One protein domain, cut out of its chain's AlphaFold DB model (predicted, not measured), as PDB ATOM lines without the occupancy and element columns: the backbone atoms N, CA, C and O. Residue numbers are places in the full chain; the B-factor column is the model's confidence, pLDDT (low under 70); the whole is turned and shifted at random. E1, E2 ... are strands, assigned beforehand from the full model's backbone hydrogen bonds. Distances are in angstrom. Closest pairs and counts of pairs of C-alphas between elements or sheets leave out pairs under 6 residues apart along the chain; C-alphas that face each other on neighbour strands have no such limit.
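Overview. This is residues 42 to 94 of the 94 residues of an uncharacterized protein of Penicillium antarcticum (UniProt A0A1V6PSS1). A strongly twisted antiparallel sheet of four strands, E2, E3, E6 and E5, makes a wall, and a small two-stranded ribbon of E1 and E4 sits over one face of it, toward the end where E2 begins and E3 ends. The long loop of residues 61 to 74 lies beyond that ribbon, and a short pairing ties its residues 63 to 64 to E1; the sheet's other face is bare. The printed part has 53 residues with no named helix and six strands, in the order E1 E2 E3 E4 E5 E6 along the chain; the class is all strand. The large sheet has the order E2 - E3 - E6 - E5 and the small one E1 - E4, both antiparallel. The whole is compact, with a radius of gyration of the C-alphas of 10.3 A, yet elongated in outline, spanning 31 by 19 by 16 A.

Along the chain. In the large sheet, E2 is residues 46 to 52, 18.2 A from first to last C-alpha, beginning at C-alpha 46 (-47.598, -6.637, 90.513). E3 is residues 55 to 60, 14.7 A; E6 is residues 89 to 93, 13.0 A, ending at C-alpha 93 (-39.619, 2.618, 78.735); E5 is residues 81 to 85, 13.2 A. In the small sheet, E1 is residues 42 to 44, 6.2 A, beginning at C-alpha 42 (-43.071, 3.165, 92.398), and E4 is residues 75 to 78, 10.0 A.

Arrangement. E2 and E3 form a hairpin, antiparallel at 162 degrees between directions, with N 48 and O 58 2.8 A apart, within hydrogen-bond range. E3 and E6 are antiparallel at 167 degrees, with N 59 and O 90 at 2.8 A. E6 and E5, a second hairpin, are antiparallel at 149 degrees, with N 85 and O 89 at 2.8 A. E2 and E5 are the edge strands and are apart. E1 and E4 are antiparallel at 144 degrees, with N 42 and O 77 at 2.8 A. The closest C-alphas of E1 and E3 are those of Cys 44 and Gly 59, 5.5 A apart. Those of E2 and E4 are Ser 46 and Tyr 75, at 6.4 A. E1 and E2 meet only through their link, and E1 and E5 are apart.

Size, cuts and confidence. The two C-alphas farthest apart are those of Phe 53 and Tyr 72, at 31.6 A. The printed part has no cut. The link from E3 to E4, 14 residues, is long; the other four links are tight. The mean pLDDT of the printed part is 85.0, and no printed residue is under 70.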
ATOM      1  N   TRP A  42     -41.668   3.542  92.255       89.00
ATOM      2  CA  TRP A  42     -43.071   3.165  92.398       89.00
ATOM      3  C   TRP A  42     -43.208   1.892  93.223       89.00
ATOM      4  O   TRP A  42     -42.334   1.038  93.207       89.00
ATOM      5  N   CYS A  43     -44.335   1.753  93.906       90.81
ATOM      6  CA  CYS A  43     -44.756   0.548  94.601       90.81
ATOM      7  C   CYS A  43     -46.005   0.000  93.930       90.81
ATOM      8  O   CYS A  43     -47.081   0.599  94.028       90.81
ATOM      9  N   CYS A  44     -45.862  -1.135  93.263       90.94
ATOM     10  CA  CYS A  44     -46.900  -1.769  92.465       90.94
ATOM     11  C   CYS A  44     -47.386  -3.054  93.132       90.94
ATOM     12  O   CYS A  44     -46.651  -3.705  93.861       90.94
ATOM     13  N   GLU A  45     -48.638  -3.425  92.900       91.12
ATOM     14  CA  GLU A  45     -49.184  -4.697  93.398       91.12
ATOM     15  C   GLU A  45     -48.615  -5.893  92.630       91.12
ATOM     16  O   GLU A  45     -48.392  -6.959  93.189       91.12
ATOM     17  N   SER A  46     -48.316  -5.684  91.350       87.69
ATOM     18  CA  SER A  46     -47.598  -6.637  90.513       87.69
ATOM     19  C   SER A  46     -46.635  -5.884  89.613       87.69
ATOM     20  O   SER A  46     -47.011  -4.838  89.069       87.69
ATOM     21  N   VAL A  47     -45.453  -6.447  89.401       88.69
ATOM     22  CA  VAL A  47     -44.465  -5.975  88.432       88.69
ATOM     23  C   VAL A  47     -44.212  -7.092  87.433       88.69
ATOM     24  O   VAL A  47     -44.125  -8.254  87.807       88.69
ATOM     25  N   VAL A  48     -44.132  -6.729  86.161       84.94
ATOM     26  CA  VAL A  48     -43.742  -7.621  85.076       84.94
ATOM     27  C   VAL A  48     -42.549  -6.965  84.394       84.94
ATOM     28  O   VAL A  48     -42.739  -5.947  83.712       84.94
ATOM     29  N   PRO A  49     -41.322  -7.468  84.592       78.00
ATOM     30  CA  PRO A  49     -40.197  -7.032  83.786       78.00
ATOM     31  C   PRO A  49     -40.439  -7.479  82.342       78.00
ATOM     32  O   PRO A  49     -40.928  -8.567  82.062       78.00
ATOM     33  N   LEU A  50     -40.177  -6.590  81.394       78.12
ATOM     34  CA  LEU A  50     -40.384  -6.848  79.974       78.12
ATOM     35  C   LEU A  50     -39.161  -6.299  79.260       78.12
ATOM     36  O   LEU A  50     -38.727  -5.210  79.577       78.12
ATOM     37  N   ARG A  51     -38.592  -6.998  78.285       75.69
ATOM     38  CA  ARG A  51     -37.547  -6.415  77.425       75.69
ATOM     39  C   ARG A  51     -37.973  -6.550  75.979       75.69
ATOM     40  O   ARG A  51     -37.451  -7.371  75.232       75.69
ATOM     41  N   ILE A  52     -38.987  -5.774  75.607       71.00
ATOM     42  CA  ILE A  52     -39.547  -5.786  74.253       71.00
ATOM     43  C   ILE A  52     -39.549  -4.377  73.668       71.00
ATOM     44  O   ILE A  52     -40.167  -3.459  74.201       71.00
ATOM     45  N   PHE A  53     -38.872  -4.217  72.531       82.94
ATOM     46  CA  PHE A  53     -38.700  -2.944  71.827       82.94
ATOM     47  C   PHE A  53     -38.127  -1.828  72.714       82.94
ATOM     48  O   PHE A  53     -36.918  -1.735  72.883       82.94
ATOM     49  N   PHE A  54     -39.007  -0.977  73.241       81.00
ATOM     50  CA  PHE A  54     -38.724   0.205  74.051       81.00
ATOM     51  C   PHE A  54     -39.381   0.109  75.434       81.00
ATOM     52  O   PHE A  54     -39.472   1.116  76.117       81.00
ATOM     53  N   VAL A  55     -39.900  -1.059  75.828       82.12
ATOM     54  CA  VAL A  55     -40.504  -1.306  77.144       82.12
ATOM     55  C   VAL A  55     -39.566  -2.186  77.957       82.12
ATOM     56  O   VAL A  55     -39.203  -3.272  77.504       82.12
ATOM     57  N   GLU A  56     -39.218  -1.708  79.150       85.31
ATOM     58  CA  GLU A  56     -38.323  -2.368  80.113       85.31
ATOM     59  C   GLU A  56     -39.069  -3.052  81.267       85.31
ATOM     60  O   GLU A  56     -38.502  -3.819  82.047       85.31
ATOM     61  N   GLY A  57     -40.355  -2.756  81.416       86.62
ATOM     62  CA  GLY A  57     -41.184  -3.360  82.442       86.62
ATOM     63  C   GLY A  57     -42.503  -2.640  82.596       86.62
ATOM     64  O   GLY A  57     -42.728  -1.563  82.044       86.62
ATOM     65  N   SER A  58     -43.402  -3.243  83.353       88.44
ATOM     66  CA  SER A  58     -44.675  -2.637  83.696       88.44
ATOM     67  C   SER A  58     -45.102  -3.019  85.101       88.44
ATOM     68  O   SER A  58     -44.692  -4.045  85.631       88.44
ATOM     69  N   GLY A  59     -45.943  -2.192  85.699       91.00
ATOM     70  CA  GLY A  59     -46.549  -2.440  86.988       91.00
ATOM     71  C   GLY A  59     -48.024  -2.073  86.985       91.00
ATOM     72  O   GLY A  59     -48.475  -1.204  86.230       91.00
ATOM     73  N   LYS A  60     -48.787  -2.746  87.846       90.56
ATOM     74  CA  LYS A  60     -50.218  -2.492  88.055       90.56
ATOM     75  C   LYS A  60     -50.480  -1.968  89.461       90.56
ATOM     76  O   LYS A  60     -49.811  -2.367  90.416       90.56
ATOM     77  N   ASN A  61     -51.494  -1.109  89.573       90.94
ATOM     78  CA  ASN A  61     -51.935  -0.504  90.833       90.94
ATOM     79  C   ASN A  61     -50.774   0.153  91.606       90.94
ATOM     80  O   ASN A  61     -50.587  -0.048  92.815       90.94
ATOM     81  N   CYS A  62     -49.950   0.876  90.847       90.19
ATOM     82  CA  CYS A  62     -48.720   1.497  91.289       90.19
ATOM     83  C   CYS A  62     -48.987   2.819  91.996       90.19
ATOM     84  O   CYS A  62     -49.778   3.644  91.543       90.19
ATOM     85  N   LYS A  63     -48.256   3.050  93.083       90.00
ATOM     86  CA  LYS A  63     -48.229   4.323  93.806       90.00
ATOM     87  C   LYS A  63     -46.793   4.831  93.895       90.00
ATOM     88  O   LYS A  63     -45.891   4.004  93.932       90.00
ATOM     89  N   PRO A  64     -46.548   6.146  93.950       87.62
ATOM     90  CA  PRO A  64     -45.199   6.661  94.168       87.62
ATOM     91  C   PRO A  64     -44.619   6.106  95.478       87.62
ATOM     92  O   PRO A  64     -45.285   6.179  96.512       87.62
ATOM     93  N   LYS A  65     -43.397   5.555  95.439       84.62
ATOM     94  CA  LYS A  65     -42.726   4.953  96.610       84.62
ATOM     95  C   LYS A  65     -42.321   6.010  97.653       84.62
ATOM     96  O   LYS A  65     -42.331   5.761  98.856       84.62
ATOM     97  N   GLY A  66     -42.074   7.249  97.222       76.38
ATOM     98  CA  GLY A  66     -41.713   8.340  98.128       76.38
ATOM     99  C   GLY A  66     -40.311   8.139  98.716       76.38
ATOM    100  O   GLY A  66     -39.372   7.894  97.970       76.38
ATOM    101  N   ARG A  67     -40.152   8.299 100.039       70.62
ATOM    102  CA  ARG A  67     -38.866   8.102 100.752       70.62
ATOM    103  C   ARG A  67     -38.747   6.764 101.483       70.62
ATOM    104  O   ARG A  67     -37.695   6.499 102.051       70.62
ATOM    105  N   TYR A  68     -39.820   5.985 101.539       76.19
ATOM    106  CA  TYR A  68     -39.887   4.771 102.345       76.19
ATOM    107  C   TYR A  68     -39.914   3.539 101.449       76.19
ATOM    108  O   TYR A  68     -40.186   3.644 100.253       76.19
ATOM    109  N   ASP A  69     -39.651   2.378 102.035       83.06
ATOM    110  CA  ASP A  69     -39.806   1.108 101.337       83.06
ATOM    111  C   ASP A  69     -41.260   0.852 100.947       83.06
ATOM    112  O   ASP A  69     -42.204   1.419 101.517       83.06
ATOM    113  N   CYS A  70     -41.446  -0.003  99.943       85.50
ATOM    114  CA  CYS A  70     -42.785  -0.369  99.528       85.50
ATOM    115  C   CYS A  70     -43.516  -1.101 100.658       85.50
ATOM    116  O   CYS A  70     -42.927  -1.942 101.340       85.50
ATOM    117  N   PRO A  71     -44.805  -0.786 100.882       85.75
ATOM    118  CA  PRO A  71     -45.580  -1.466 101.906       85.75
ATOM    119  C   PRO A  71     -45.657  -2.960 101.585       85.75
ATOM    120  O   PRO A  71     -45.627  -3.352 100.418       85.75
ATOM    121  N   TYR A  72     -45.805  -3.779 102.625       84.31
ATOM    122  CA  TYR A  72     -45.868  -5.232 102.490       84.31
ATOM    123  C   TYR A  72     -46.876  -5.675 101.416       84.31
ATOM    124  O   TYR A  72     -47.995  -5.155 101.349       84.31
ATOM    125  N   GLY A  73     -46.470  -6.631 100.578       83.88
ATOM    126  CA  GLY A  73     -47.272  -7.115  99.451       83.88
ATOM    127  C   GLY A  73     -47.274  -6.192  98.226       83.88
ATOM    128  O   GLY A  73     -48.125  -6.346  97.353       83.88
ATOM    129  N   ARG A  74     -46.360  -5.217  98.154       88.81
ATOM    130  CA  ARG A  74     -46.074  -4.451  96.938       88.81
ATOM    131  C   ARG A  74     -44.616  -4.593  96.535       88.81
ATOM    132  O   ARG A  74     -43.732  -4.621  97.382       88.81
ATOM    133  N   TYR A  75     -44.395  -4.581  95.231       87.50
ATOM    134  CA  TYR A  75     -43.090  -4.697  94.605       87.50
ATOM    135  C   TYR A  75     -42.590  -3.323  94.159       87.50
ATOM    136  O   TYR A  75     -43.377  -2.538  93.601       87.50
ATOM    137  N   PRO A  76     -41.308  -3.009  94.394       87.88
ATOM    138  CA  PRO A  76     -40.716  -1.793  93.880       87.88
ATOM    139  C   PRO A  76     -40.581  -1.855  92.357       87.88
ATOM    140  O   PRO A  76     -40.306  -2.896  91.765       87.88
ATOM    141  N   LEU A  77     -40.776  -0.712  91.708       87.19
ATOM    142  CA  LEU A  77     -40.545  -0.523  90.285       87.19
ATOM    143  C   LEU A  77     -39.852   0.820  90.070       87.19
ATOM    144  O   LEU A  77     -40.427   1.881  90.315       87.19
ATOM    145  N   CYS A  78     -38.623   0.769  89.574       87.25
ATOM    146  CA  CYS A  78     -37.879   1.953  89.163       87.25
ATOM    147  C   CYS A  78     -38.016   2.163  87.656       87.25
ATOM    148  O   CYS A  78     -37.625   1.271  86.917       87.25
ATOM    149  N   CYS A  79     -38.498   3.308  87.175       86.00
ATOM    150  CA  CYS A  79     -38.519   3.616  85.739       86.00
ATOM    151  C   CYS A  79     -37.801   4.941  85.463       86.00
ATOM    152  O   CYS A  79     -38.288   5.983  85.902       86.00
ATOM    153  N   GLU A  80     -36.705   4.932  84.699       83.19
ATOM    154  CA  GLU A  80     -36.034   6.174  84.282       83.19
ATOM    155  C   GLU A  80     -36.954   7.026  83.399       83.19
ATOM    156  O   GLU A  80     -37.244   8.182  83.726       83.19
ATOM    157  N   HIS A  81     -37.525   6.405  82.364       85.12
ATOM    158  CA  HIS A  81     -38.639   6.943  81.597       85.12
ATOM    159  C   HIS A  81     -39.895   6.108  81.848       85.12
ATOM    160  O   HIS A  81     -39.866   4.878  81.901       85.12
ATOM    161  N   LYS A  82     -41.032   6.786  82.023       87.31
ATOM    162  CA  LYS A  82     -42.301   6.154  82.398       87.31
ATOM    163  C   LYS A  82     -43.457   6.647  81.547       87.31
ATOM    164  O   LYS A  82     -43.544   7.829  81.219       87.31
ATOM    165  N   GLN A  83     -44.386   5.746  81.262       88.19
ATOM    166  CA  GLN A  83     -45.714   6.074  80.762       88.19
ATOM    167  C   GLN A  83     -46.763   5.607  81.764       88.19
ATOM    168  O   GLN A  83     -46.740   4.461  82.211       88.19
ATOM    169  N   ILE A  84     -47.682   6.505  82.110       86.12
ATOM    170  CA  ILE A  84     -48.832   6.171  82.948       86.12
ATOM    171  C   ILE A  84     -49.944   5.669  82.032       86.12
ATOM    172  O   ILE A  84     -50.360   6.368  81.106       86.12
ATOM    173  N   VAL A  85     -50.402   4.446  82.275       83.56
ATOM    174  CA  VAL A  85     -51.420   3.772  81.472       83.56
ATOM    175  C   VAL A  85     -52.635   3.505  82.351       83.56
ATOM    176  O   VAL A  85     -52.577   2.754  83.324       83.56
ATOM    177  N   GLY A  86     -53.763   4.126  82.005       81.31
ATOM    178  CA  GLY A  86     -54.973   4.066  82.823       81.31
ATOM    179  C   GLY A  86     -54.830   4.866  84.120       81.31
ATOM    180  O   GLY A  86     -54.194   5.916  84.136       81.31
ATOM    181  N   LYS A  87     -55.469   4.391  85.195       79.38
ATOM    182  CA  LYS A  87     -55.517   5.110  86.477       79.38
ATOM    183  C   LYS A  87     -54.231   4.945  87.293       79.38
ATOM    184  O   LYS A  87     -53.729   5.927  87.820       79.38
ATOM    185  N   ASP A  88     -53.699   3.724  87.336       82.94
ATOM    186  CA  ASP A  88     -52.609   3.341  88.245       82.94
ATOM    187  C   ASP A  88     -51.619   2.344  87.595       82.94
ATOM    188  O   ASP A  88     -50.912   1.609  88.285       82.94
ATOM    189  N   GLY A  89     -51.605   2.237  86.262       88.69
ATOM    190  CA  GLY A  89     -50.642   1.411  85.529       88.69
ATOM    191  C   GLY A  89     -49.391   2.211  85.178       88.69
ATOM    192  O   GLY A  89     -49.494   3.347  84.714       88.69
ATOM    193  N   VAL A  90     -48.214   1.624  85.370       90.00
ATOM    194  CA  VAL A  90     -46.926   2.245  85.025       90.00
ATOM    195  C   VAL A  90     -46.205   1.343  84.042       90.00
ATOM    196  O   VAL A  90     -46.130   0.139  84.250       90.00
ATOM    197  N   VAL A  91     -45.668   1.910  82.970       89.50
ATOM    198  CA  VAL A  91     -44.826   1.196  82.006       89.50
ATOM    199  C   VAL A  91     -43.476   1.895  81.957       89.50
ATOM    200  O   VAL A  91     -43.417   3.079  81.624       89.50
ATOM    201  N   CYS A  92     -42.411   1.177  82.307       88.44
ATOM    202  CA  CYS A  92     -41.042   1.640  82.130       88.44
ATOM    203  C   CYS A  92     -40.667   1.518  80.658       88.44
ATOM    204  O   CYS A  92     -40.871   0.467  80.042       88.44
ATOM    205  N   VAL A  93     -40.109   2.584  80.108       86.12
ATOM    206  CA  VAL A  93     -39.619   2.618  78.735       86.12
ATOM    207  C   VAL A  93     -38.166   3.065  78.708       86.12
ATOM    208  O   VAL A  93     -37.713   3.706  79.655       86.12
ATOM    209  N   VAL A  94     -37.468   2.701  77.635       77.38
ATOM    210  CA  VAL A  94     -36.101   3.165  77.353       77.38
ATOM    211  C   VAL A  94     -36.137   4.632  76.939       77.38
ATOM    212  O   VAL A  94     -36.986   4.975  76.078       77.38
TER     213      VAL A  94